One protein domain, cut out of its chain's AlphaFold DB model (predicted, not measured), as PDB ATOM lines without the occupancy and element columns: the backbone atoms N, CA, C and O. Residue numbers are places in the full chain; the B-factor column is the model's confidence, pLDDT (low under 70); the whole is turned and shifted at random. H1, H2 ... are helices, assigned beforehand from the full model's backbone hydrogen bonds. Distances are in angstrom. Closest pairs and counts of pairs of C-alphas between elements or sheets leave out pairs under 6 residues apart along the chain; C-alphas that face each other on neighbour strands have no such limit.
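This is residues 4 to 53 of the 57 residues of the protein "Antitoxin" of Pseudonocardiaceae bacterium YIM PH 21723 (UniProt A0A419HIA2). Three helices form a wide, flat, three-sided frame with an empty middle: H2 is the long crossbar, and H1 and H3 are two legs at its two ends, pointing to the same side of it. H1 runs toward the crossbar and H3 runs away from it, with a corner at each end of H2 and no contact between the legs. The printed part has 50 residues with three named helices, in the order H1, H2, H3, and no named strand; the class is all helix. The whole is extended, with a radius of gyration of the C-alphas of 16.4 A, and spans 43 by 26 by 7 A.

H1, residues 4 to 16, and H2, residues 18 to 36, are close but not clearly touching; their closest C-alphas, of Leu 14 and Val 21, are 6.5 A apart. Their lines are about perpendicular, at 79 degrees. H2 and H3, residues 39 to 52, are also close but not clearly touching, with the closest C-alphas, of Phe 36 and Ile 42, 6.7 A apart. These lines are about perpendicular too, at 77 degrees. H1 and H3 are apart. In H1, H2 and H3 every O i to N i+4 pair is within hydrogen-bond range.

H1 begins at C-alpha 4 (147.624, 113.271, 128.897) and is 18.2 A long from first to last C-alpha. H2 begins at C-alpha 18 (157.651, 129.498, 125.049) and is 24.9 A long. H3 is 19.4 A long and ends at C-alpha 52 (147.217, 107.146, 94.392).

The C-alphas of Glu 16 and Asn 51 are the two farthest apart, at 44.4 A. The printed part has no cut, and both links are tight. Residues 4 to 12, 15 to 20 and 23 to 53 stand free. The mean pLDDT of the printed part is 71.8; residues 18 to 22, 32 to 45, 47 and 52 to 53 are under 70.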
ATOM      1  N   ASP A   4     147.861 112.175 127.963       89.94
ATOM      2  CA  ASP A   4     147.624 113.271 128.897       89.94
ATOM      3  C   ASP A   4     148.905 113.727 129.614       89.94
ATOM      4  O   ASP A   4     149.193 114.915 129.684       89.94
ATOM      5  N   GLU A   5     149.753 112.786 130.033       87.06
ATOM      6  CA  GLU A   5     151.019 113.080 130.713       87.06
ATOM      7  C   GLU A   5     152.057 113.682 129.751       87.06
ATOM      8  O   GLU A   5     152.792 114.604 130.110       87.06
ATOM      9  N   LEU A   6     152.072 113.211 128.498       85.19
ATOM     10  CA  LEU A   6     152.896 113.787 127.434       85.19
ATOM     11  C   LEU A   6     152.445 115.217 127.106       85.19
ATOM     12  O   LEU A   6     153.281 116.112 127.008       85.19
ATOM     13  N   LYS A   7     151.130 115.447 126.993       84.81
ATOM     14  CA  LYS A   7     150.538 116.768 126.753       84.81
ATOM     15  C   LYS A   7     150.836 117.731 127.900       84.81
ATOM     16  O   LYS A   7     151.162 118.888 127.642       84.81
ATOM     17  N   HIS A   8     150.753 117.267 129.145       89.00
ATOM     18  CA  HIS A   8     151.029 118.090 130.321       89.00
ATOM     19  C   HIS A   8     152.503 118.506 130.377       89.00
ATOM     20  O   HIS A   8     152.800 119.685 130.550       89.00
ATOM     21  N   LYS A   9     153.431 117.564 130.144       82.81
ATOM     22  CA  LYS A   9     154.871 117.862 130.059       82.81
ATOM     23  C   LYS A   9     155.210 118.765 128.878       82.81
ATOM     24  O   LYS A   9     155.988 119.697 129.040       82.81
ATOM     25  N   ALA A  10     154.613 118.518 127.713       80.31
ATOM     26  CA  ALA A  10     154.789 119.360 126.536       80.31
ATOM     27  C   ALA A  10     154.258 120.778 126.777       80.31
ATOM     28  O   ALA A  10     154.937 121.729 126.418       80.31
ATOM     29  N   SER A  11     153.100 120.925 127.433       79.56
ATOM     30  CA  SER A  11     152.524 122.232 127.785       79.56
ATOM     31  C   SER A  11     153.372 122.967 128.817       79.56
ATOM     32  O   SER A  11     153.581 124.162 128.670       79.56
ATOM     33  N   ALA A  12     153.894 122.273 129.832       80.94
ATOM     34  CA  ALA A  12     154.792 122.868 130.821       80.94
ATOM     35  C   ALA A  12     156.105 123.343 130.178       80.94
ATOM     36  O   ALA A  12     156.514 124.480 130.388       80.94
ATOM     37  N   LEU A  13     156.708 122.516 129.316       78.19
ATOM     38  CA  LEU A  13     157.898 122.887 128.542       78.19
ATOM     39  C   LEU A  13     157.623 124.052 127.586       78.19
ATOM     40  O   LEU A  13     158.453 124.943 127.465       78.19
ATOM     41  N   LEU A  14     156.456 124.077 126.941       78.94
ATOM     42  CA  LEU A  14     156.000 125.204 126.125       78.94
ATOM     43  C   LEU A  14     155.784 126.475 126.948       78.94
ATOM     44  O   LEU A  14     156.022 127.557 126.439       78.94
ATOM     45  N   HIS A  15     155.330 126.375 128.195       78.88
ATOM     46  CA  HIS A  15     155.083 127.546 129.036       78.88
ATOM     47  C   HIS A  15     156.391 128.111 129.617       78.88
ATOM     48  O   HIS A  15     156.582 129.322 129.623       78.88
ATOM     49  N   GLU A  16     157.317 127.250 130.058       78.62
ATOM     50  CA  GLU A  16     158.634 127.656 130.585       78.62
ATOM     51  C   GLU A  16     159.638 128.056 129.489       78.62
ATOM     52  O   GLU A  16     160.513 128.888 129.724       78.62
ATOM     53  N   HIS A  17     159.522 127.490 128.284       74.62
ATOM     54  CA  HIS A  17     160.398 127.774 127.142       74.62
ATOM     55  C   HIS A  17     159.646 128.316 125.920       74.62
ATOM     56  O   HIS A  17     160.131 128.174 124.796       74.62
ATOM     57  N   GLY A  18     158.495 128.964 126.125       64.62
ATOM     58  CA  GLY A  18     157.651 129.498 125.049       64.62
ATOM     59  C   GLY A  18     158.411 130.383 124.072       64.62
ATOM     60  O   GLY A  18     158.274 130.205 122.872       64.62
ATOM     61  N   ASP A  19     159.334 131.201 124.574       65.75
ATOM     62  CA  ASP A  19     160.216 132.059 123.774       65.75
ATOM     63  C   ASP A  19     161.105 131.260 122.788       65.75
ATOM     64  O   ASP A  19     161.280 131.630 121.629       65.75
ATOM     65  N   LYS A  20     161.596 130.079 123.196       67.50
ATOM     66  CA  LYS A  20     162.385 129.182 122.329       67.50
ATOM     67  C   LYS A  20     161.523 128.352 121.388       67.50
ATOM     68  O   LYS A  20     161.991 127.978 120.315       67.50
ATOM     69  N   VAL A  21     160.301 128.016 121.798       68.56
ATOM     70  CA  VAL A  21     159.368 127.291 120.931       68.56
ATOM     71  C   VAL A  21     158.804 128.221 119.868       68.56
ATOM     72  O   VAL A  21     158.664 127.783 118.738       68.56
ATOM     73  N   GLU A  22     158.556 129.488 120.185       65.00
ATOM     74  CA  GLU A  22     158.133 130.507 119.226       65.00
ATOM     75  C   GLU A  22     159.250 130.793 118.215       65.00
ATOM     76  O   GLU A  22     159.013 130.683 117.015       65.00
ATOM     77  N   ALA A  23     160.496 130.976 118.674       70.50
ATOM     78  CA  ALA A  23     161.656 131.077 117.783       70.50
ATOM     79  C   ALA A  23     161.851 129.814 116.920       70.50
ATOM     80  O   ALA A  23     162.114 129.901 115.725       70.50
ATOM     81  N   GLY A  24     161.677 128.622 117.497       73.25
ATOM     82  CA  GLY A  24     161.769 127.359 116.763       73.25
ATOM     83  C   GLY A  24     160.609 127.133 115.792       73.25
ATOM     84  O   GLY A  24     160.818 126.564 114.727       73.25
ATOM     85  N   ALA A  25     159.400 127.576 116.132       76.12
ATOM     86  CA  ALA A  25     158.211 127.477 115.294       76.12
ATOM     87  C   ALA A  25     158.263 128.470 114.132       76.12
ATOM     88  O   ALA A  25     157.894 128.090 113.026       76.12
ATOM     89  N   ASP A  26     158.774 129.681 114.351       71.38
ATOM     90  CA  ASP A  26     159.006 130.677 113.302       71.38
ATOM     91  C   ASP A  26     160.108 130.205 112.341       71.38
ATOM     92  O   ASP A  26     159.892 130.139 111.134       71.38
ATOM     93  N   GLN A  27     161.225 129.683 112.866       77.75
ATOM     94  CA  GLN A  27     162.278 129.065 112.048       77.75
ATOM     95  C   GLN A  27     161.804 127.809 111.304       77.75
ATOM     96  O   GLN A  27     162.189 127.589 110.156       77.75
ATOM     97  N   LEU A  28     160.981 126.962 111.928       76.69
ATOM     98  CA  LEU A  28     160.348 125.828 111.250       76.69
ATOM     99  C   LEU A  28     159.341 126.305 110.208       76.69
ATOM    100  O   LEU A  28     159.248 125.680 109.157       76.69
ATOM    101  N   GLY A  29     158.630 127.396 110.480       70.38
ATOM    102  CA  GLY A  29     157.731 128.078 109.564       70.38
ATOM    103  C   GLY A  29     158.480 128.569 108.336       70.38
ATOM    104  O   GLY A  29     158.105 128.193 107.236       70.38
ATOM    105  N   GLU A  30     159.587 129.294 108.498       71.38
ATOM    106  CA  GLU A  30     160.437 129.770 107.402       71.38
ATOM    107  C   GLU A  30     161.132 128.635 106.646       71.38
ATOM    108  O   GLU A  30     161.168 128.649 105.418       71.38
ATOM    109  N   LEU A  31     161.666 127.625 107.339       75.31
ATOM    110  CA  LEU A  31     162.289 126.463 106.697       75.31
ATOM    111  C   LEU A  31     161.260 125.623 105.949       75.31
ATOM    112  O   LEU A  31     161.541 125.146 104.848       75.31
ATOM    113  N   ALA A  32     160.070 125.452 106.525       69.50
ATOM    114  CA  ALA A  32     158.956 124.845 105.831       69.50
ATOM    115  C   ALA A  32     158.597 125.715 104.634       69.50
ATOM    116  O   ALA A  32     158.638 125.218 103.529       69.50
ATOM    117  N   GLN A  33     158.378 127.014 104.780       66.81
ATOM    118  CA  GLN A  33     158.059 127.904 103.667       66.81
ATOM    119  C   GLN A  33     159.166 127.952 102.598       66.81
ATOM    120  O   GLN A  33     158.856 128.092 101.428       66.81
ATOM    121  N   GLN A  34     160.442 127.757 102.928       69.50
ATOM    122  CA  GLN A  34     161.511 127.605 101.933       69.50
ATOM    123  C   GLN A  34     161.469 126.246 101.227       69.50
ATOM    124  O   GLN A  34     161.648 126.172 100.013       69.50
ATOM    125  N   LYS A  35     161.248 125.154 101.967       66.12
ATOM    126  CA  LYS A  35     161.274 123.781 101.426       66.12
ATOM    127  C   LYS A  35     159.963 123.381 100.742       66.12
ATOM    128  O   LYS A  35     159.976 122.627  99.776       66.12
ATOM    129  N   PHE A  36     158.850 123.894 101.246       64.44
ATOM    130  CA  PHE A  36     157.466 123.700 100.820       64.44
ATOM    131  C   PHE A  36     156.961 124.875  99.952       64.44
ATOM    132  O   PHE A  36     156.093 124.681  99.108       64.44
ATOM    133  N   GLY A  37     157.522 126.084 100.058       57.56
ATOM    134  CA  GLY A  37     157.142 127.223  99.200       57.56
ATOM    135  C   GLY A  37     157.608 127.117  97.749       57.56
ATOM    136  O   GLY A  37     157.176 127.909  96.917       57.56
ATOM    137  N   HIS A  38     158.364 126.076  97.386       58.22
ATOM    138  CA  HIS A  38     158.276 125.504  96.037       58.22
ATOM    139  C   HIS A  38     156.939 124.758  95.894       58.22
ATOM    140  O   HIS A  38     156.900 123.541  95.691       58.22
ATOM    141  N   SER A  39     155.839 125.503  96.028       54.97
ATOM    142  CA  SER A  39     154.459 125.014  96.052       54.97
ATOM    143  C   SER A  39     154.126 124.132  94.851       54.97
ATOM    144  O   SER A  39     153.289 123.250  94.965       54.97
ATOM    145  N   GLU A  40     154.857 124.272  93.745       58.78
ATOM    146  CA  GLU A  40     154.750 123.421  92.560       58.78
ATOM    147  C   GLU A  40     155.044 121.934  92.842       58.78
ATOM    148  O   GLU A  40     154.395 121.057  92.277       58.78
ATOM    149  N   GLN A  41     155.972 121.614  93.754       62.50
ATOM    150  CA  GLN A  41     156.262 120.224  94.131       62.50
ATOM    151  C   GLN A  41     155.239 119.653  95.115       62.50
ATOM    152  O   GLN A  41     154.974 118.455  95.076       62.50
ATOM    153  N   ILE A  42     154.648 120.491  95.969       63.81
ATOM    154  CA  ILE A  42     153.543 120.060  96.834       63.81
ATOM    155  C   ILE A  42     152.309 119.815  95.997       63.81
ATOM    156  O   ILE A  42     151.667 118.798  96.196       63.81
ATOM    157  N   ASP A  43     151.996 120.703  95.056       63.19
ATOM    158  CA  ASP A  43     150.838 120.548  94.185       63.19
ATOM    159  C   ASP A  43     150.973 119.257  93.369       63.19
ATOM    160  O   ASP A  43     150.077 118.421  93.394       63.19
ATOM    161  N   ARG A  44     152.166 118.980  92.815       66.81
ATOM    162  CA  ARG A  44     152.486 117.692  92.168       66.81
ATOM    163  C   ARG A  44     152.387 116.494  93.114       66.81
ATOM    164  O   ARG A  44     151.924 115.438  92.698       66.81
ATOM    165  N   ALA A  45     152.838 116.624  94.362       67.38
ATOM    166  CA  ALA A  45     152.789 115.543  95.347       67.38
ATOM    167  C   ALA A  45     151.363 115.279  95.846       67.38
ATOM    168  O   ALA A  45     150.990 114.127  96.039       67.38
ATOM    169  N   VAL A  46     150.554 116.323  96.019       71.75
ATOM    170  CA  VAL A  46     149.132 116.249  96.367       71.75
ATOM    171  C   VAL A  46     148.337 115.705  95.186       71.75
ATOM    172  O   VAL A  46     147.459 114.875  95.392       71.75
ATOM    173  N   GLU A  47     148.659 116.104  93.959       68.31
ATOM    174  CA  GLU A  47     148.054 115.575  92.737       68.31
ATOM    175  C   GLU A  47     148.416 114.094  92.537       68.31
ATOM    176  O   GLU A  47     147.529 113.274  92.305       68.31
ATOM    177  N   GLN A  48     149.681 113.705  92.746       72.88
ATOM    178  CA  GLN A  48     150.089 112.295  92.751       72.88
ATOM    179  C   GLN A  48     149.442 111.506  93.888       72.88
ATOM    180  O   GLN A  48     148.994 110.386  93.658       72.88
ATOM    181  N   ALA A  49     149.355 112.067  95.094       72.94
ATOM    182  CA  ALA A  49     148.701 111.419  96.224       72.94
ATOM    183  C   ALA A  49     147.201 111.239  95.963       72.94
ATOM    184  O   ALA A  49     146.681 110.154  96.185       72.94
ATOM    185  N   LYS A  50     146.516 112.248  95.415       70.12
ATOM    186  CA  LYS A  50     145.119 112.139  94.970       70.12
ATOM    187  C   LYS A  50     144.937 111.068  93.894       70.12
ATOM    188  O   LYS A  50     143.940 110.363  93.922       70.12
ATOM    189  N   ASN A  51     145.902 110.911  92.991       70.06
ATOM    190  CA  ASN A  51     145.887 109.864  91.966       70.06
ATOM    191  C   ASN A  51     146.177 108.460  92.549       70.06
ATOM    192  O   ASN A  51     145.709 107.451  92.030       70.06
ATOM    193  N   PHE A  52     146.915 108.386  93.663       65.75
ATOM    194  CA  PHE A  52     147.217 107.146  94.392       65.75
ATOM    195  C   PHE A  52     146.202 106.775  95.478       65.75
ATOM    196  O   PHE A  52     146.287 105.666  96.006       65.75
ATOM    197  N   ILE A  53     145.266 107.660  95.832       66.50
ATOM    198  CA  ILE A  53     144.146 107.346  96.723       66.50
ATOM    199  C   ILE A  53     142.958 106.921  95.840       66.50
ATOM    200  O   ILE A  53     142.227 107.780  95.346       66.50
TER     201      ILE A  53